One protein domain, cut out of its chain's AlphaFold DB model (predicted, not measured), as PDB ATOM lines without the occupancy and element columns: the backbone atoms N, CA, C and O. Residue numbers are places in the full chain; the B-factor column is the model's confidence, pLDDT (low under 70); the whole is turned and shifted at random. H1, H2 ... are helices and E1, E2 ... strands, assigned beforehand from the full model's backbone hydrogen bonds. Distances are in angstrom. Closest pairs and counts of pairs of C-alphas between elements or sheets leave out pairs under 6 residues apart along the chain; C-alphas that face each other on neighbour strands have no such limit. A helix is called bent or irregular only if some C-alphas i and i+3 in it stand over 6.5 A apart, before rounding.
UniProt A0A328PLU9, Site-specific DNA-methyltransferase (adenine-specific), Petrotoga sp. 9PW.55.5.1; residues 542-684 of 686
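AT A GLANCE: This is residues 542 to 684 of the 686 residues of the protein "Site-specific DNA-methyltransferase (adenine-specific)" of Petrotoga sp. 9PW.55.5.1 (UniProt A0A328PLU9). What shape does this backbone make? A small antiparallel sheet of three strands, in the order E1, E3, E2, lies in the middle, with H1 and H4 over one face and the helical hairpin of H5 and H6 on the other, three layers with helices on both faces of a sheet. H2 only grazes the sheet with its residues 573 to 581, H3 sits by the first residues of H1 and H4, and the long link from H6 leads to the short H7. What is it made of? The printed part has 143 residues, with seven named helices and three named strands in the order H1, E1, H2, H3, H4, E2, E3, H5, H6, H7, and its class is mostly helix. It is compact, with a radius of gyration of the C-alphas of 15.1 A and spans of 41 by 40 by 25 A.

IN THESE COORDINATES: Where do the elements up to H4 lie? H1, residues 542 to 559, begins at C-alpha 542 at (38.417, 20.753, -37.894) and is 25.6 A long; E1 is residues 564 to 567, 9.9 A. H2, residues 571 to 581, is 15.0 A long, and H3, residues 585 to 592, is 10.6 A. H4, residues 596 to 611, is 18.4 A long and irregular: it has a kink of 63 degrees near residue 603, and C-alphas 602 and 605 are 7.6 A apart. What follows? E2, residues 618 to 622, is 13.1 A long, and E3, residues 627 to 631, is 13.4 A. H5, residues 637 to 648, is 16.4 A long, and H6, residues 654 to 665, is 16.5 A. H7, residues 679 to 682, is 4.7 A long and ends at C-alpha 682 at (11.747, 14.589, -17.196).

HOW THE PARTS SIT: How is the sheet joined? E1 and E3 are antiparallel at 155 degrees, with N 567 and O 627 within hydrogen-bond range at 2.8 A. The hairpin E2 and E3 is antiparallel at 151 degrees, with N 621 and O 628 at 2.9 A. How do the first helices stand? H1 is on the sheet and touches H3 with residues 542 to 545 alone, the closest C-alphas being those of Lys 542 and Ile 592, 5.7 A, at a steep tilt of 39 degrees, opposite ways. H4, on the same face as H1, has a height over the sheet of 9.6 A and lies over E3 and E2; its closest C-alphas to E2 are those of Gln 605 and Lys 620, 7.0 A. H2 only grazes the sheet with residues 573 to 581. What of the last helices? H5 is on the opposite face from H1, and it touches H6 at a shallow tilt of 18 degrees, opposite ways, with the C-alphas of Ile 644 and Ile 660 closest at 5.9 A. H6 and H7 are apart. How do the helices' backbones look? In H1, H2, H3, H5 and H6 every O i to N i+4 pair is within hydrogen-bond range, in H4 9 of 12 are, and H7 is too short for such a pair.

THE WHOLE: How large is it? The two C-alphas farthest apart, those of Arg 590 and Lys 674, are 45.0 A apart, and the printed part has no cut. Which links are long? H6 to H7 is a long link of 13 residues, 666 to 678, in which residues 672 to 673 pair with residues 676 to 677, antiparallel. Where is confidence low? The mean pLDDT of the printed part is 85.4, and residues 669 to 684 are under 70.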
ATOM      1  N   LYS A 542      39.831  20.461 -38.157       88.81
ATOM      2  CA  LYS A 542      38.417  20.753 -37.894       88.81
ATOM      3  C   LYS A 542      37.741  19.746 -36.959       88.81
ATOM      4  O   LYS A 542      36.888  20.145 -36.172       88.81
ATOM      5  N   GLU A 543      38.081  18.460 -37.050       88.88
ATOM      6  CA  GLU A 543      37.521  17.441 -36.154       88.88
ATOM      7  C   GLU A 543      38.080  17.602 -34.738       88.88
ATOM      8  O   GLU A 543      37.316  17.594 -33.775       88.88
ATOM      9  N   LEU A 544      39.385  17.866 -34.618       91.94
ATOM     10  CA  LEU A 544      40.026  18.115 -33.325       91.94
ATOM     11  C   LEU A 544      39.561  19.429 -32.691       91.94
ATOM     12  O   LEU A 544      39.350  19.478 -31.483       91.94
ATOM     13  N   ALA A 545      39.282  20.461 -33.493       93.56
ATOM     14  CA  ALA A 545      38.644  21.681 -33.006       93.56
ATOM     15  C   ALA A 545      37.261  21.401 -32.395       93.56
ATOM     16  O   ALA A 545      36.908  22.004 -31.387       93.56
ATOM     17  N   TYR A 546      36.479  20.462 -32.944       94.12
ATOM     18  CA  TYR A 546      35.209  20.066 -32.325       94.12
ATOM     19  C   TYR A 546      35.398  19.329 -30.998       94.12
ATOM     20  O   TYR A 546      34.616  19.565 -30.081       94.12
ATOM     21  N   LEU A 547      36.422  18.479 -30.879       95.19
ATOM     22  CA  LEU A 547      36.768  17.842 -29.605       95.19
ATOM     23  C   LEU A 547      37.227  18.876 -28.573       95.19
ATOM     24  O   LEU A 547      36.790  18.816 -27.429       95.19
ATOM     25  N   LYS A 548      38.028  19.868 -28.982       95.69
ATOM     26  CA  LYS A 548      38.422  20.988 -28.122       95.69
ATOM     27  C   LYS A 548      37.212  21.790 -27.638       95.69
ATOM     28  O   LYS A 548      37.094  22.029 -26.443       95.69
ATOM     29  N   ILE A 549      36.280  22.142 -28.531       96.25
ATOM     30  CA  ILE A 549      35.037  22.828 -28.136       96.25
ATOM     31  C   ILE A 549      34.258  21.986 -27.120       96.25
ATOM     32  O   ILE A 549      33.779  22.518 -26.123       96.25
ATOM     33  N   ASP A 550      34.129  20.678 -27.363       96.44
ATOM     34  CA  ASP A 550      33.441  19.761 -26.453       96.44
ATOM     35  C   ASP A 550      34.079  19.709 -25.068       96.44
ATOM     36  O   ASP A 550      33.387  19.812 -24.055       96.44
ATOM     37  N   ARG A 551      35.404  19.610 -25.043       95.75
ATOM     38  CA  ARG A 551      36.220  19.651 -23.840       95.75
ATOM     39  C   ARG A 551      36.019  20.953 -23.072       95.75
ATOM     40  O   ARG A 551      35.758  20.912 -21.872       95.75
ATOM     41  N   ASP A 552      36.126  22.096 -23.745       95.81
ATOM     42  CA  ASP A 552      36.063  23.421 -23.117       95.81
ATOM     43  C   ASP A 552      34.663  23.682 -22.529       95.81
ATOM     44  O   ASP A 552      34.534  24.111 -21.379       95.81
ATOM     45  N   VAL A 553      33.604  23.293 -23.254       95.75
ATOM     46  CA  VAL A 553      32.214  23.330 -22.764       95.75
ATOM     47  C   VAL A 553      32.037  22.448 -21.526       95.75
ATOM     48  O   VAL A 553      31.497  22.909 -20.518       95.75
ATOM     49  N   GLN A 554      32.485  21.190 -21.567       94.50
ATOM     50  CA  GLN A 554      32.361  20.281 -20.425       94.50
ATOM     51  C   GLN A 554      33.132  20.783 -19.207       94.50
ATOM     52  O   GLN A 554      32.583  20.803 -18.104       94.50
ATOM     53  N   LYS A 555      34.377  21.228 -19.402       93.44
ATOM     54  CA  LYS A 555      35.229  21.753 -18.336       93.44
ATOM     55  C   LYS A 555      34.576  22.946 -17.650       93.44
ATOM     56  O   LYS A 555      34.464  22.945 -16.426       93.44
ATOM     57  N   TYR A 556      34.070  23.912 -18.419       94.31
ATOM     58  CA  TYR A 556      33.347  25.051 -17.857       94.31
ATOM     59  C   TYR A 556      32.099  24.611 -17.083       94.31
ATOM     60  O   TYR A 556      31.882  25.041 -15.952       94.31
ATOM     61  N   LEU A 557      31.278  23.727 -17.655       93.00
ATOM     62  CA  LEU A 557      30.040  23.284 -17.011       93.00
ATOM     63  C   LEU A 557      30.275  22.457 -15.740       93.00
ATOM     64  O   LEU A 557      29.407  22.449 -14.871       93.00
ATOM     65  N   LEU A 558      31.411  21.765 -15.622       89.94
ATOM     66  CA  LEU A 558      31.779  20.987 -14.435       89.94
ATOM     67  C   LEU A 558      32.483  21.823 -13.357       89.94
ATOM     68  O   LEU A 558      32.336  21.516 -12.178       89.94
ATOM     69  N   GLN A 559      33.257  22.843 -13.745       89.75
ATOM     70  CA  GLN A 559      34.120  23.603 -12.827       89.75
ATOM     71  C   GLN A 559      33.567  24.982 -12.449       89.75
ATOM     72  O   GLN A 559      33.970  25.539 -11.430       89.75
ATOM     73  N   SER A 560      32.669  25.561 -13.250       87.00
ATOM     74  CA  SER A 560      32.088  26.871 -12.948       87.00
ATOM     75  C   SER A 560      31.079  26.795 -11.801       87.00
ATOM     76  O   SER A 560      30.301  25.849 -11.686       87.00
ATOM     77  N   ASN A 561      31.031  27.859 -10.997       83.12
ATOM     78  CA  ASN A 561      30.011  28.019  -9.956       83.12
ATOM     79  C   ASN A 561      28.594  28.152 -10.536       83.12
ATOM     80  O   ASN A 561      27.626  27.829  -9.851       83.12
ATOM     81  N   GLU A 562      28.473  28.640 -11.775       84.00
ATOM     82  CA  GLU A 562      27.191  28.810 -12.462       84.00
ATOM     83  C   GLU A 562      26.605  27.455 -12.887       84.00
ATOM     84  O   GLU A 562      25.427  27.193 -12.639       84.00
ATOM     85  N   GLY A 563      27.425  26.568 -13.465       87.62
ATOM     86  CA  GLY A 563      27.024  25.213 -13.869       87.62
ATOM     87  C   GLY A 563      26.156  25.142 -15.134       87.62
ATOM     88  O   GLY A 563      25.608  24.079 -15.439       87.62
ATOM     89  N   PHE A 564      26.009  26.247 -15.876       92.06
ATOM     90  CA  PHE A 564      25.246  26.304 -17.128       92.06
ATOM     91  C   PHE A 564      25.837  27.310 -18.133       92.06
ATOM     92  O   PHE A 564      26.511  28.257 -17.737       92.06
ATOM     93  N   ILE A 565      25.549  27.137 -19.429       93.25
ATOM     94  CA  ILE A 565      25.885  28.106 -20.494       93.25
ATOM     95  C   ILE A 565      24.585  28.555 -21.187       93.25
ATOM     96  O   ILE A 565      23.901  27.712 -21.774       93.25
ATOM     97  N   PRO A 566      24.210  29.846 -21.133       91.88
ATOM     98  CA  PRO A 566      23.046  30.378 -21.836       91.88
ATOM     99  C   PRO A 566      23.358  30.669 -23.313       91.88
ATOM    100  O   PRO A 566      24.447  31.132 -23.640       91.88
ATOM    101  N   LEU A 567      22.391  30.407 -24.199       90.50
ATOM    102  CA  LEU A 567      22.476  30.620 -25.649       90.50
ATOM    103  C   LEU A 567      21.163  31.202 -26.211       90.50
ATOM    104  O   LEU A 567      20.084  30.651 -25.964       90.50
ATOM    105  N   GLY A 568      21.261  32.245 -27.036       87.81
ATOM    106  CA  GLY A 568      20.140  32.965 -27.652       87.81
ATOM    107  C   GLY A 568      19.527  34.101 -26.810       87.81
ATOM    108  O   GLY A 568      18.444  34.591 -27.126       87.81
ATOM    109  N   PHE A 569      20.195  34.519 -25.736       87.88
ATOM    110  CA  PHE A 569      19.882  35.657 -24.869       87.88
ATOM    111  C   PHE A 569      20.644  36.925 -25.315       87.88
ATOM    112  O   PHE A 569      20.705  37.234 -26.504       87.88
ATOM    113  N   SER A 570      21.151  37.738 -24.377       84.81
ATOM    114  CA  SER A 570      21.819  38.998 -24.717       84.81
ATOM    115  C   SER A 570      23.222  38.748 -25.274       84.81
ATOM    116  O   SER A 570      24.020  38.038 -24.659       84.81
ATOM    117  N   LYS A 571      23.540  39.379 -26.409       81.25
ATOM    118  CA  LYS A 571      24.841  39.215 -27.070       81.25
ATOM    119  C   LYS A 571      26.009  39.576 -26.147       81.25
ATOM    120  O   LYS A 571      26.965  38.825 -26.050       81.25
ATOM    121  N   GLU A 572      25.881  40.661 -25.383       81.06
ATOM    122  CA  GLU A 572      26.921  41.087 -24.437       81.06
ATOM    123  C   GLU A 572      27.173  40.053 -23.323       81.06
ATOM    124  O   GLU A 572      28.319  39.806 -22.950       81.06
ATOM    125  N   SER A 573      26.119  39.426 -22.779       75.81
ATOM    126  CA  SER A 573      26.288  38.379 -21.760       75.81
ATOM    127  C   SER A 573      26.885  37.100 -22.332       75.81
ATOM    128  O   SER A 573      27.646  36.422 -21.649       75.81
ATOM    129  N   GLU A 574      26.535  36.771 -23.574       82.38
ATOM    130  CA  GLU A 574      27.044  35.579 -24.247       82.38
ATOM    131  C   GLU A 574      28.506  35.743 -24.614       82.38
ATOM    132  O   GLU A 574      29.290  34.877 -24.254       82.38
ATOM    133  N   ASP A 575      28.900  36.878 -25.194       85.50
ATOM    134  CA  ASP A 575      30.295  37.167 -25.525       85.50
ATOM    135  C   ASP A 575      31.206  37.066 -24.292       85.50
ATOM    136  O   ASP A 575      32.287  36.480 -24.362       85.50
ATOM    137  N   LYS A 576      30.750  37.559 -23.129       85.62
ATOM    138  CA  LYS A 576      31.478  37.405 -21.857       85.62
ATOM    139  C   LYS A 576      31.679  35.935 -21.492       85.62
ATOM    140  O   LYS A 576      32.784  35.557 -21.119       85.62
ATOM    141  N   ILE A 577      30.642  35.105 -21.609       86.75
ATOM    142  CA  ILE A 577      30.733  33.671 -21.301       86.75
ATOM    143  C   ILE A 577      31.588  32.946 -22.342       86.75
ATOM    144  O   ILE A 577      32.439  32.154 -21.964       86.75
ATOM    145  N   MET A 578      31.440  33.245 -23.633       91.31
ATOM    146  CA  MET A 578      32.250  32.634 -24.690       91.31
ATOM    147  C   MET A 578      33.740  32.918 -24.489       91.31
ATOM    148  O   MET A 578      34.550  32.009 -24.629       91.31
ATOM    149  N   ASN A 579      34.100  34.141 -24.093       89.31
ATOM    150  CA  ASN A 579      35.490  34.493 -23.800       89.31
ATOM    151  C   ASN A 579      36.018  33.846 -22.507       89.31
ATOM    152  O   ASN A 579      37.224  33.698 -22.366       89.31
ATOM    153  N   LEU A 580      35.139  33.454 -21.575       89.56
ATOM    154  CA  LEU A 580      35.508  32.675 -20.385       89.56
ATOM    155  C   LEU A 580      35.631  31.171 -20.671       89.56
ATOM    156  O   LEU A 580      36.360  30.476 -19.972       89.56
ATOM    157  N   VAL A 581      34.871  30.654 -21.639       92.56
ATOM    158  CA  VAL A 581      34.867  29.229 -22.003       92.56
ATOM    159  C   VAL A 581      36.004  28.907 -22.977       92.56
ATOM    160  O   VAL A 581      36.589  27.832 -22.884       92.56
ATOM    161  N   PHE A 582      36.314  29.809 -23.915       94.31
ATOM    162  CA  PHE A 582      37.195  29.532 -25.054       94.31
ATOM    163  C   PHE A 582      38.395  30.491 -25.129       94.31
ATOM    164  O   PHE A 582      38.327  31.530 -25.787       94.31
ATOM    165  N   ASP A 583      39.530  30.085 -24.557       88.12
ATOM    166  CA  ASP A 583      40.770  30.884 -24.536       88.12
ATOM    167  C   ASP A 583      41.347  31.181 -25.942       88.12
ATOM    168  O   ASP A 583      41.973  32.213 -26.164       88.12
ATOM    169  N   GLU A 584      41.096  30.315 -26.933       92.75
ATOM    170  CA  GLU A 584      41.573  30.456 -28.324       92.75
ATOM    171  C   GLU A 584      40.417  30.654 -29.327       92.75
ATOM    172  O   GLU A 584      40.473  30.191 -30.473       92.75
ATOM    173  N   ARG A 585      39.339  31.341 -28.908       93.31
ATOM    174  CA  ARG A 585      38.096  31.525 -29.688       93.31
ATOM    175  C   ARG A 585      38.339  31.886 -31.159       93.31
ATOM    176  O   ARG A 585      37.811  31.216 -32.042       93.31
ATOM    177  N   ASN A 586      39.170  32.893 -31.437       93.56
ATOM    178  CA  ASN A 586      39.431  33.360 -32.807       93.56
ATOM    179  C   ASN A 586      40.007  32.257 -33.711       93.56
ATOM    180  O   ASN A 586      39.632  32.131 -34.879       93.56
ATOM    181  N   GLN A 587      40.916  31.437 -33.177       93.88
ATOM    182  CA  GLN A 587      41.517  30.339 -33.927       93.88
ATOM    183  C   GLN A 587      40.510  29.208 -34.153       93.88
ATOM    184  O   GLN A 587      40.426  28.698 -35.273       93.88
ATOM    185  N   ILE A 588      39.694  28.882 -33.142       94.50
ATOM    186  CA  ILE A 588      38.587  27.925 -33.269       94.50
ATOM    187  C   ILE A 588      37.651  28.353 -34.406       94.50
ATOM    188  O   ILE A 588      37.411  27.572 -35.329       94.50
ATOM    189  N   GLU A 589      37.162  29.595 -34.372       94.94
ATOM    190  CA  GLU A 589      36.208  30.131 -35.350       94.94
ATOM    191  C   GLU A 589      36.779  30.138 -36.775       94.94
ATOM    192  O   GLU A 589      36.081  29.762 -37.726       94.94
ATOM    193  N   ARG A 590      38.072  30.465 -36.923       94.06
ATOM    194  CA  ARG A 590      38.800  30.388 -38.197       94.06
ATOM    195  C   ARG A 590      38.832  28.962 -38.755       94.06
ATOM    196  O   ARG A 590      38.577  28.769 -39.943       94.06
ATOM    197  N   ILE A 591      39.108  27.966 -37.912       93.06
ATOM    198  CA  ILE A 591      39.227  26.554 -38.317       93.06
ATOM    199  C   ILE A 591      37.861  25.960 -38.676       93.06
ATOM    200  O   ILE A 591      37.705  25.315 -39.719       93.06
ATOM    201  N   ILE A 592      36.840  26.189 -37.845       92.88
ATOM    202  CA  ILE A 592      35.494  25.660 -38.111       92.88
ATOM    203  C   ILE A 592      34.744  26.472 -39.179       92.88
ATOM    204  O   ILE A 592      33.736  25.984 -39.706       92.88
ATOM    205  N   LYS A 593      35.268  27.656 -39.538       93.25
ATOM    206  CA  LYS A 593      34.702  28.646 -40.471       93.25
ATOM    207  C   LYS A 593      33.311  29.114 -40.041       93.25
ATOM    208  O   LYS A 593      32.379  29.150 -40.846       93.25
ATOM    209  N   LYS A 594      33.149  29.385 -38.743       92.88
ATOM    210  CA  LYS A 594      31.868  29.754 -38.124       92.88
ATOM    211  C   LYS A 594      32.091  30.412 -36.762       92.88
ATOM    212  O   LYS A 594      32.943  29.947 -36.019       92.88
ATOM    213  N   GLU A 595      31.270  31.406 -36.422       92.44
ATOM    214  CA  GLU A 595      31.182  31.946 -35.056       92.44
ATOM    215  C   GLU A 595      30.813  30.836 -34.056       92.44
ATOM    216  O   GLU A 595      29.938  30.002 -34.343       92.44
ATOM    217  N   ILE A 596      31.451  30.835 -32.881       92.94
ATOM    218  CA  ILE A 596      31.305  29.761 -31.892       92.94
ATOM    219  C   ILE A 596      29.867  29.656 -31.382       92.94
ATOM    220  O   ILE A 596      29.305  28.565 -31.333       92.94
ATOM    221  N   GLU A 597      29.205  30.786 -31.141       90.12
ATOM    222  CA  GLU A 597      27.806  30.857 -30.701       90.12
ATOM    223  C   GLU A 597      26.876  30.171 -31.705       90.12
ATOM    224  O   GLU A 597      26.057  29.315 -31.355       90.12
ATOM    225  N   ARG A 598      27.050  30.476 -32.999       90.31
ATOM    226  CA  ARG A 598      26.257  29.857 -34.069       90.31
ATOM    227  C   ARG A 598      26.532  28.365 -34.181       90.31
ATOM    228  O   ARG A 598      25.634  27.628 -34.598       90.31
ATOM    229  N   TYR A 599      27.747  27.914 -33.876       93.38
ATOM    230  CA  TYR A 599      28.070  26.492 -33.812       93.38
ATOM    231  C   TYR A 599      27.387  25.813 -32.617       93.38
ATOM    232  O   TYR A 599      26.722  24.792 -32.815       93.38
ATOM    233  N   LEU A 600      27.473  26.390 -31.413       93.31
ATOM    234  CA  LEU A 600      26.824  25.857 -30.212       93.31
ATOM    235  C   LEU A 600      25.307  25.734 -30.407       93.31
ATOM    236  O   LEU A 600      24.729  24.675 -30.165       93.31
ATOM    237  N   ILE A 601      24.664  26.764 -30.964       88.75
ATOM    238  CA  ILE A 601      23.214  26.765 -31.193       88.75
ATOM    239  C   ILE A 601      22.789  25.695 -32.208       88.75
ATOM    240  O   ILE A 601      21.808  24.986 -31.963       88.75
ATOM    241  N   ASN A 602      23.492  25.574 -33.341       89.62
ATOM    242  CA  ASN A 602      22.992  24.826 -34.503       89.62
ATOM    243  C   ASN A 602      23.623  23.443 -34.707       89.62
ATOM    244  O   ASN A 602      23.069  22.626 -35.442       89.62
ATOM    245  N   ASN A 603      24.808  23.190 -34.151       92.69
ATOM    246  CA  ASN A 603      25.635  22.046 -34.543       92.69
ATOM    247  C   ASN A 603      26.147  21.222 -33.364       92.69
ATOM    248  O   ASN A 603      26.234  20.001 -33.502       92.69
ATOM    249  N   TYR A 604      26.458  21.860 -32.233       94.19
ATOM    250  CA  TYR A 604      27.101  21.203 -31.096       94.19
ATOM    251  C   TYR A 604      26.342  19.965 -30.616       94.19
ATOM    252  O   TYR A 604      26.915  18.883 -30.625       94.19
ATOM    253  N   GLN A 605      25.040  20.086 -30.324       90.56
ATOM    254  CA  GLN A 605      24.230  18.974 -29.803       90.56
ATOM    255  C   GLN A 605      24.311  17.720 -30.690       90.56
ATOM    256  O   GLN A 605      24.583  16.630 -30.201       90.56
ATOM    257  N   LYS A 606      24.161  17.879 -32.012       91.44
ATOM    258  CA  LYS A 606      24.228  16.766 -32.972       91.44
ATOM    259  C   LYS A 606      25.612  16.110 -33.001       91.44
ATOM    260  O   LYS A 606      25.722  14.890 -33.114       91.44
ATOM    261  N   ASN A 607      26.673  16.914 -32.950       92.81
ATOM    262  CA  ASN A 607      28.045  16.404 -32.948       92.81
ATOM    263  C   ASN A 607      28.370  15.696 -31.628       92.81
ATOM    264  O   ASN A 607      28.950  14.614 -31.646       92.81
ATOM    265  N   HIS A 608      27.935  16.277 -30.514       94.25
ATOM    266  CA  HIS A 608      28.083  15.738 -29.172       94.25
ATOM    267  C   HIS A 608      27.327  14.405 -29.024       94.25
ATOM    268  O   HIS A 608      27.904  13.400 -28.621       94.25
ATOM    269  N   GLU A 609      26.074  14.321 -29.475       91.38
ATOM    270  CA  GLU A 609      25.321  13.060 -29.517       91.38
ATOM    271  C   GLU A 609      26.034  11.985 -30.338       91.38
ATOM    272  O   GLU A 609      26.144  10.842 -29.896       91.38
ATOM    273  N   LYS A 610      26.578  12.343 -31.507       91.38
ATOM    274  CA  LYS A 610      27.344  11.404 -32.333       91.38
ATOM    275  C   LYS A 610      28.611  10.914 -31.620       91.38
ATOM    276  O   LYS A 610      28.909   9.718 -31.697       91.38
ATOM    277  N   LEU A 611      29.340  11.811 -30.950       92.62
ATOM    278  CA  LEU A 611      30.554  11.496 -30.192       92.62
ATOM    279  C   LEU A 611      30.243  10.479 -29.085       92.62
ATOM    280  O   LEU A 611      30.818   9.392 -29.079       92.62
ATOM    281  N   TYR A 612      29.228  10.754 -28.262       92.69
ATOM    282  CA  TYR A 612      28.818   9.920 -27.124       92.69
ATOM    283  C   TYR A 612      27.746   8.871 -27.464       92.69
ATOM    284  O   TYR A 612      26.935   8.502 -26.618       92.69
ATOM    285  N   LYS A 613      27.712   8.366 -28.705       89.69
ATOM    286  CA  LYS A 613      26.861   7.226 -29.120       89.69
ATOM    287  C   LYS A 613      25.365   7.391 -28.787       89.69
ATOM    288  O   LYS A 613      24.706   6.450 -28.347       89.69
ATOM    289  N   ASN A 614      24.819   8.585 -29.009       88.31
ATOM    290  CA  ASN A 614      23.446   8.993 -28.678       88.31
ATOM    291  C   ASN A 614      23.123   8.938 -27.166       88.31
ATOM    292  O   ASN A 614      21.961   8.834 -26.757       88.31
ATOM    293  N   ARG A 615      24.159   9.012 -26.321       87.06
ATOM    294  CA  ARG A 615      24.100   9.153 -24.859       87.06
ATOM    295  C   ARG A 615      24.888  10.404 -24.428       87.06
ATOM    296  O   ARG A 615      25.938  10.265 -23.808       87.06
ATOM    297  N   PRO A 616      24.422  11.610 -24.810       87.94
ATOM    298  CA  PRO A 616      25.144  12.860 -24.580       87.94
ATOM    299  C   PRO A 616      25.290  13.191 -23.089       87.94
ATOM    300  O   PRO A 616      24.373  12.943 -22.301       87.94
ATOM    301  N   LEU A 617      26.418  13.813 -22.742       88.94
ATOM    302  CA  LEU A 617      26.715  14.360 -21.417       88.94
ATOM    303  C   LEU A 617      26.260  15.811 -21.267       88.94
ATOM    304  O   LEU A 617      25.885  16.216 -20.176       88.94
ATOM    305  N   ILE A 618      26.282  16.594 -22.341       91.06
ATOM    306  CA  ILE A 618      25.801  17.971 -22.360       91.06
ATOM    307  C   ILE A 618      24.407  18.000 -22.956       91.06
ATOM    308  O   ILE A 618      24.153  17.463 -24.037       91.06
ATOM    309  N   TRP A 619      23.488  18.610 -22.218       86.62
ATOM    310  CA  TRP A 619      22.086  18.690 -22.586       86.62
ATOM    311  C   TRP A 619      21.707  20.123 -22.904       86.62
ATOM    312  O   TRP A 619      21.930  21.026 -22.098       86.62
ATOM    313  N   LYS A 620      21.086  20.310 -24.069       88.75
ATOM    314  CA  LYS A 620      20.461  21.562 -24.484       88.75
ATOM    315  C   LYS A 620      19.009  21.601 -24.018       88.75
ATOM    316  O   LYS A 620      18.160  20.952 -24.616       88.75
ATOM    317  N   ILE A 621      18.722  22.395 -22.991       86.25
ATOM    318  CA  ILE A 621      17.372  22.573 -22.450       86.25
ATOM    319  C   ILE A 621      16.811  23.920 -22.911       86.25
ATOM    320  O   ILE A 621      17.477  24.947 -22.789       86.25
ATOM    321  N   GLY A 622      15.584  23.934 -23.426       83.31
ATOM    322  CA  GLY A 622      14.886  25.143 -23.866       83.31
ATOM    323  C   GLY A 622      14.318  25.004 -25.275       83.31
ATOM    324  O   GLY A 622      14.013  23.904 -25.720       83.31
ATOM    325  N   ASN A 623      14.158  26.119 -25.985       78.81
ATOM    326  CA  ASN A 623      13.601  26.147 -27.339       78.81
ATOM    327  C   ASN A 623      14.636  26.639 -28.372       78.81
ATOM    328  O   ASN A 623      15.802  26.873 -28.057       78.81
ATOM    329  N   LYS A 624      14.221  26.784 -29.639       77.06
ATOM    330  CA  LYS A 624      15.110  27.240 -30.725       77.06
ATOM    331  C   LYS A 624      15.685  28.646 -30.501       77.06
ATOM    332  O   LYS A 624      16.740  28.940 -31.051       77.06
ATOM    333  N   LYS A 625      14.982  29.492 -29.745       82.56
ATOM    334  CA  LYS A 625      15.329  30.894 -29.506       82.56
ATOM    335  C   LYS A 625      16.146  31.083 -28.231       82.56
ATOM    336  O   LYS A 625      17.101  31.838 -28.263       82.56
ATOM    337  N   TYR A 626      15.794  30.392 -27.152       88.06
ATOM    338  CA  TYR A 626      16.471  30.461 -25.859       88.06
ATOM    339  C   TYR A 626      16.788  29.054 -25.376       88.06
ATOM    340  O   TYR A 626      15.879  28.244 -25.178       88.06
ATOM    341  N   SER A 627      18.065  28.771 -25.157       89.75
ATOM    342  CA  SER A 627      18.511  27.464 -24.689       89.75
ATOM    343  C   SER A 627      19.640  27.574 -23.682       89.75
ATOM    344  O   SER A 627      20.376  28.553 -23.657       89.75
ATOM    345  N   ILE A 628      19.754  26.567 -22.831       91.56
ATOM    346  CA  ILE A 628      20.749  26.486 -21.775       91.56
ATOM    347  C   ILE A 628      21.427  25.127 -21.881       91.56
ATOM    348  O   ILE A 628      20.752  24.098 -21.928       91.56
ATOM    349  N   PHE A 629      22.755  25.123 -21.924       93.19
ATOM    350  CA  PHE A 629      23.540  23.906 -21.787       93.19
ATOM    351  C   PHE A 629      23.799  23.610 -20.320       93.19
ATOM    352  O   PHE A 629      24.208  24.493 -19.568       93.19
ATOM    353  N   VAL A 630      23.591  22.355 -19.938       90.44
ATOM    354  CA  VAL A 630      23.937  21.818 -18.622       90.44
ATOM    355  C   VAL A 630      24.667  20.495 -18.785       90.44
ATOM    356  O   VAL A 630      24.391  19.733 -19.713       90.44
ATOM    357  N   HIS A 631      25.588  20.211 -17.870       90.06
ATOM    358  CA  HIS A 631      26.261  18.922 -17.825       90.06
ATOM    359  C   HIS A 631      25.425  17.915 -17.024       90.06
ATOM    360  O   HIS A 631      25.000  18.201 -15.908       90.06
ATOM    361  N   TYR A 632      25.259  16.708 -17.560       83.50
ATOM    362  CA  TYR A 632      24.543  15.571 -16.977       83.50
ATOM    363  C   TYR A 632      24.953  15.301 -15.521       83.50
ATOM    364  O   TYR A 632      24.118  15.327 -14.624       83.50
ATOM    365  N   HIS A 633      26.256  15.145 -15.267       82.06
ATOM    366  CA  HIS A 633      26.810  14.965 -13.917       82.06
ATOM    367  C   HIS A 633      26.718  16.196 -12.990       82.06
ATOM    368  O   HIS A 633      26.950  16.046 -11.795       82.06
ATOM    369  N   ASN A 634      26.366  17.387 -13.495       82.94
ATOM    370  CA  ASN A 634      26.234  18.618 -12.697       82.94
ATOM    371  C   ASN A 634      24.784  19.148 -12.627       82.94
ATOM    372  O   ASN A 634      24.540  20.290 -12.229       82.94
ATOM    373  N   ILE A 635      23.787  18.340 -13.007       79.81
ATOM    374  CA  ILE A 635      22.375  18.724 -12.901       79.81
ATOM    375  C   ILE A 635      21.903  18.554 -11.447       79.81
ATOM    376  O   ILE A 635      21.545  17.473 -10.997       79.81
ATOM    377  N   ASN A 636      21.972  19.632 -10.667       81.44
ATOM    378  CA  ASN A 636      21.634  19.633  -9.241       81.44
ATOM    379  C   ASN A 636      20.828  20.887  -8.844       81.44
ATOM    380  O   ASN A 636      20.565  21.774  -9.663       81.44
ATOM    381  N   GLN A 637      20.408  20.971  -7.577       85.00
ATOM    382  CA  GLN A 637      19.593  22.092  -7.087       85.00
ATOM    383  C   GLN A 637      20.314  23.444  -7.134       85.00
ATOM    384  O   GLN A 637      19.648  24.469  -7.270       85.00
ATOM    385  N   ASN A 638      21.646  23.475  -7.041       87.19
ATOM    386  CA  ASN A 638      22.404  24.718  -7.178       87.19
ATOM    387  C   ASN A 638      22.364  25.197  -8.631       87.19
ATOM    388  O   ASN A 638      21.949  26.327  -8.876       87.19
ATOM    389  N   THR A 639      22.633  24.310  -9.593       87.81
ATOM    390  CA  THR A 639      22.509  24.606 -11.029       87.81
ATOM    391  C   THR A 639      21.099  25.094 -11.380       87.81
ATOM    392  O   THR A 639      20.942  26.106 -12.062       87.81
ATOM    393  N   LYS A 640      20.048  24.462 -10.832       88.62
ATOM    394  CA  LYS A 640      18.653  24.930 -10.973       88.62
ATOM    395  C   LYS A 640      18.464  26.363 -10.471       88.62
ATOM    396  O   LYS A 640      17.856  27.182 -11.161       88.62
ATOM    397  N   LYS A 641      18.941  26.666  -9.259       90.56
ATOM    398  CA  LYS A 641      18.828  28.005  -8.656       90.56
ATOM    399  C   LYS A 641      19.545  29.051  -9.508       90.56
ATOM    400  O   LYS A 641      18.961  30.101  -9.769       90.56
ATOM    401  N   ASN A 642      20.753  28.746  -9.976       91.88
ATOM    402  CA  ASN A 642      21.548  29.640 -10.815       91.88
ATOM    403  C   ASN A 642      20.829  29.946 -12.135       91.88
ATOM    404  O   ASN A 642      20.638  31.115 -12.470       91.88
ATOM    405  N   ILE A 643      20.306  28.915 -12.812       91.31
ATOM    406  CA  ILE A 643      19.508  29.065 -14.038       91.31
ATOM    407  C   ILE A 643      18.286  29.962 -13.802       91.31
ATOM    408  O   ILE A 643      18.055  30.913 -14.549       91.31
ATOM    409  N   ILE A 644      17.498  29.702 -12.753       91.75
ATOM    410  CA  ILE A 644      16.297  30.498 -12.455       91.75
ATOM    411  C   ILE A 644      16.669  31.953 -12.143       91.75
ATOM    412  O   ILE A 644      15.998  32.874 -12.614       91.75
ATOM    413  N   ASN A 645      17.738  32.179 -11.377       92.69
ATOM    414  CA  ASN A 645      18.221  33.520 -11.052       92.69
ATOM    415  C   ASN A 645      18.696  34.272 -12.299       92.69
ATOM    416  O   ASN A 645      18.402  35.459 -12.438       92.69
ATOM    417  N   PHE A 646      19.378  33.589 -13.219       91.81
ATOM    418  CA  PHE A 646      19.755  34.149 -14.511       91.81
ATOM    419  C   PHE A 646      18.524  34.530 -15.340       91.81
ATOM    420  O   PHE A 646      18.422  35.670 -15.786       91.81
ATOM    421  N   LEU A 647      17.548  33.627 -15.485       91.56
ATOM    422  CA  LEU A 647      16.331  33.869 -16.269       91.56
ATOM    423  C   LEU A 647      15.480  35.021 -15.712       91.56
ATOM    424  O   LEU A 647      14.898  35.786 -16.480       91.56
ATOM    425  N   LYS A 648      15.434  35.198 -14.386       92.00
ATOM    426  CA  LYS A 648      14.745  36.331 -13.740       92.00
ATOM    427  C   LYS A 648      15.364  37.693 -14.076       92.00
ATOM    428  O   LYS A 648      14.655  38.692 -14.035       92.00
ATOM    429  N   LYS A 649      16.658  37.738 -14.416       90.44
ATOM    430  CA  LYS A 649      17.363  38.967 -14.823       90.44
ATOM    431  C   LYS A 649      17.151  39.321 -16.302       90.44
ATOM    432  O   LYS A 649      17.534  40.409 -16.716       90.44
ATOM    433  N   GLN A 650      16.557  38.428 -17.097       89.38
ATOM    434  CA  GLN A 650      16.290  38.654 -18.519       89.38
ATOM    435  C   GLN A 650      14.950  39.389 -18.743       89.38
ATOM    436  O   GLN A 650      14.082  39.367 -17.862       89.38
ATOM    437  N   PRO A 651      14.729  40.012 -19.920       88.62
ATOM    438  CA  PRO A 651      13.444  40.628 -20.263       88.62
ATOM    439  C   PRO A 651      12.282  39.629 -20.149       88.62
ATOM    440  O   PRO A 651      12.312  38.566 -20.759       88.62
ATOM    441  N   GLN A 652      11.238  39.955 -19.381       89.62
ATOM    442  CA  GLN A 652      10.183  39.006 -18.977       89.62
ATOM    443  C   GLN A 652       9.144  38.706 -20.079       89.62
ATOM    444  O   GLN A 652       7.944  38.955 -19.922       89.62
ATOM    445  N   THR A 653       9.603  38.142 -21.197       88.94
ATOM    446  CA  THR A 653       8.767  37.647 -22.299       88.94
ATOM    447  C   THR A 653       7.985  36.392 -21.893       88.94
ATOM    448  O   THR A 653       8.331  35.700 -20.932       88.94
ATOM    449  N   LYS A 654       6.928  36.055 -22.647       87.62
ATOM    450  CA  LYS A 654       6.149  34.819 -22.437       87.62
ATOM    451  C   LYS A 654       7.041  33.569 -22.458       87.62
ATOM    452  O   LYS A 654       6.872  32.678 -21.635       87.62
ATOM    453  N   GLU A 655       8.018  33.532 -23.361       87.06
ATOM    454  CA  GLU A 655       8.959  32.418 -23.522       87.06
ATOM    455  C   GLU A 655       9.867  32.253 -22.293       87.06
ATOM    456  O   GLU A 655      10.043  31.138 -21.808       87.06
ATOM    457  N   ILE A 656      10.388  33.356 -21.741       87.81
ATOM    458  CA  ILE A 656      11.240  33.331 -20.541       87.81
ATOM    459  C   ILE A 656      10.440  32.918 -19.302       87.81
ATOM    460  O   ILE A 656      10.907  32.085 -18.526       87.81
ATOM    461  N   LYS A 657       9.205  33.413 -19.141       88.88
ATOM    462  CA  LYS A 657       8.312  32.980 -18.049       88.88
ATOM    463  C   LYS A 657       8.011  31.481 -18.120       88.88
ATOM    464  O   LYS A 657       8.044  30.804 -17.094       88.88
ATOM    465  N   ASN A 658       7.783  30.950 -19.322       88.56
ATOM    466  CA  ASN A 658       7.582  29.516 -19.526       88.56
ATOM    467  C   ASN A 658       8.824  28.700 -19.133       88.56
ATOM    468  O   ASN A 658       8.682  27.696 -18.441       88.56
ATOM    469  N   LEU A 659      10.033  29.147 -19.502       87.81
ATOM    470  CA  LEU A 659      11.281  28.491 -19.089       87.81
ATOM    471  C   LEU A 659      11.470  28.510 -17.568       87.81
ATOM    472  O   LEU A 659      11.831  27.489 -16.990       87.81
ATOM    473  N   ILE A 660      11.188  29.636 -16.902       90.44
ATOM    474  CA  ILE A 660      11.257  29.731 -15.434       90.44
ATOM    475  C   ILE A 660      10.310  28.713 -14.789       90.44
ATOM    476  O   ILE A 660      10.732  27.975 -13.900       90.44
ATOM    477  N   ASN A 661       9.060  28.641 -15.256       88.94
ATOM    478  CA  ASN A 661       8.071  27.693 -14.741       88.94
ATOM    479  C   ASN A 661       8.490  26.238 -14.988       88.94
ATOM    480  O   ASN A 661       8.362  25.412 -14.086       88.94
ATOM    481  N   PHE A 662       9.037  25.938 -16.170       87.38
ATOM    482  CA  PHE A 662       9.590  24.624 -16.495       87.38
ATOM    483  C   PHE A 662      10.710  24.241 -15.523       87.38
ATOM    484  O   PHE A 662      10.626  23.223 -14.847       87.38
ATOM    485  N   PHE A 663      11.739  25.075 -15.368       86.44
ATOM    486  CA  PHE A 663      12.843  24.758 -14.463       86.44
ATOM    487  C   PHE A 663      12.390  24.661 -13.003       86.44
ATOM    488  O   PHE A 663      12.851  23.781 -12.275       86.44
ATOM    489  N   ALA A 664      11.465  25.524 -12.572       86.56
ATOM    490  CA  ALA A 664      10.903  25.496 -11.228       86.56
ATOM    491  C   ALA A 664      10.135  24.196 -10.940       86.56
ATOM    492  O   ALA A 664      10.281  23.664  -9.836       86.56
ATOM    493  N   SER A 665       9.394  23.659 -11.917       83.44
ATOM    494  CA  SER A 665       8.586  22.443 -11.753       83.44
ATOM    495  C   SER A 665       9.396  21.144 -11.787       83.44
ATOM    496  O   SER A 665       8.981  20.155 -11.187       83.44
ATOM    497  N   LYS A 666      10.569  21.121 -12.437       78.94
ATOM    498  CA  LYS A 666      11.396  19.906 -12.524       78.94
ATOM    499  C   LYS A 666      12.194  19.645 -11.247       78.94
ATOM    500  O   LYS A 666      12.745  20.561 -10.624       78.94
ATOM    501  N   ASN A 667      12.305  18.371 -10.879       74.81
ATOM    502  CA  ASN A 667      13.177  17.931  -9.797       74.81
ATOM    503  C   ASN A 667      14.600  17.711 -10.328       74.81
ATOM    504  O   ASN A 667      14.829  16.857 -11.177       74.81
ATOM    505  N   PHE A 668      15.553  18.494  -9.824       72.44
ATOM    506  CA  PHE A 668      16.972  18.387 -10.174       72.44
ATOM    507  C   PHE A 668      17.733  17.426  -9.253       72.44
ATOM    508  O   PHE A 668      18.935  17.249  -9.412       72.44
ATOM    509  N   ASN A 669      17.059  16.794  -8.286       64.62
ATOM    510  CA  ASN A 669      17.668  15.706  -7.533       64.62
ATOM    511  C   ASN A 669      17.762  14.487  -8.451       64.62
ATOM    512  O   ASN A 669      16.753  13.979  -8.939       64.62
ATOM    513  N   ILE A 670      18.992  14.058  -8.709       58.53
ATOM    514  CA  ILE A 670      19.332  12.898  -9.527       58.53
ATOM    515  C   ILE A 670      18.732  11.646  -8.869       58.53
ATOM    516  O   ILE A 670      19.162  11.256  -7.786       58.53
ATOM    517  N   ASN A 671      17.732  11.028  -9.508       55.19
ATOM    518  CA  ASN A 671      17.210   9.722  -9.109       55.19
ATOM    519  C   ASN A 671      17.647   8.665 -10.131       55.19
ATOM    520  O   ASN A 671      17.316   8.754 -11.319       55.19
ATOM    521  N   PHE A 672      18.407   7.680  -9.661       55.41
ATOM    522  CA  PHE A 672      18.798   6.520 -10.449       55.41
ATOM    523  C   PHE A 672      17.880   5.354 -10.092       55.41
ATOM    524  O   PHE A 672      18.054   4.732  -9.047       55.41
ATOM    525  N   GLU A 673      16.949   4.996 -10.975       49.16
ATOM    526  CA  GLU A 673      16.180   3.757 -10.823       49.16
ATOM    527  C   GLU A 673      16.744   2.709 -11.783       49.16
ATOM    528  O   GLU A 673      16.924   2.974 -12.974       49.16
ATOM    529  N   LYS A 674      17.091   1.518 -11.271       51.34
ATOM    530  CA  LYS A 674      17.737   0.442 -12.059       51.34
ATOM    531  C   LYS A 674      18.990   0.930 -12.813       51.34
ATOM    532  O   LYS A 674      19.285   0.491 -13.922       51.34
ATOM    533  N   GLY A 675      19.705   1.891 -12.219       47.34
ATOM    534  CA  GLY A 675      20.901   2.517 -12.785       47.34
ATOM    535  C   GLY A 675      20.646   3.417 -13.999       47.34
ATOM    536  O   GLY A 675      21.605   3.831 -14.641       47.34
ATOM    537  N   VAL A 676      19.396   3.661 -14.411       49.31
ATOM    538  CA  VAL A 676      19.045   4.651 -15.447       49.31
ATOM    539  C   VAL A 676      18.755   5.970 -14.740       49.31
ATOM    540  O   VAL A 676      18.009   5.983 -13.760       49.31
ATOM    541  N   LEU A 677      19.313   7.083 -15.224       54.41
ATOM    542  CA  LEU A 677      18.870   8.396 -14.761       54.41
ATOM    543  C   LEU A 677      17.448   8.647 -15.272       54.41
ATOM    544  O   LEU A 677      17.263   8.967 -16.447       54.41
ATOM    545  N   GLN A 678      16.450   8.537 -14.398       55.34
ATOM    546  CA  GLN A 678      15.048   8.752 -14.780       55.34
ATOM    547  C   GLN A 678      14.755  10.202 -15.177       55.34
ATOM    548  O   GLN A 678      13.901  10.469 -16.018       55.34
ATOM    549  N   ASN A 679      15.537  11.154 -14.663       53.59
ATOM    550  CA  ASN A 679      15.369  12.564 -15.008       53.59
ATOM    551  C   ASN A 679      15.637  12.860 -16.495       53.59
ATOM    552  O   ASN A 679      15.260  13.928 -16.969       53.59
ATOM    553  N   LYS A 680      16.239  11.928 -17.251       53.41
ATOM    554  CA  LYS A 680      16.405  12.076 -18.699       53.41
ATOM    555  C   LYS A 680      15.070  12.171 -19.440       53.41
ATOM    556  O   LYS A 680      15.017  12.866 -20.432       53.41
ATOM    557  N   GLU A 681      13.993  11.541 -18.988       53.62
ATOM    558  CA  GLU A 681      12.675  11.751 -19.618       53.62
ATOM    559  C   GLU A 681      11.996  13.012 -19.061       53.62
ATOM    560  O   GLU A 681      11.253  13.697 -19.752       53.62
ATOM    561  N   ALA A 682      12.328  13.408 -17.827       54.62
ATOM    562  CA  ALA A 682      11.747  14.589 -17.196       54.62
ATOM    563  C   ALA A 682      12.182  15.919 -17.844       54.62
ATOM    564  O   ALA A 682      11.414  16.878 -17.797       54.62
ATOM    565  N   PHE A 683      13.384  16.013 -18.424       59.06
ATOM    566  CA  PHE A 683      13.890  17.244 -19.058       59.06
ATOM    567  C   PHE A 683      13.604  17.358 -20.561       59.06
ATOM    568  O   PHE A 683      13.885  18.406 -21.144       59.06
ATOM    569  N   PHE A 684      13.046  16.314 -21.169       54.34
ATOM    570  CA  PHE A 684      12.830  16.206 -22.605       54.34
ATOM    571  C   PHE A 684      11.331  15.970 -22.829       54.34
ATOM    572  O   PHE A 684      10.853  14.847 -22.719       54.34
TER     573      PHE A 684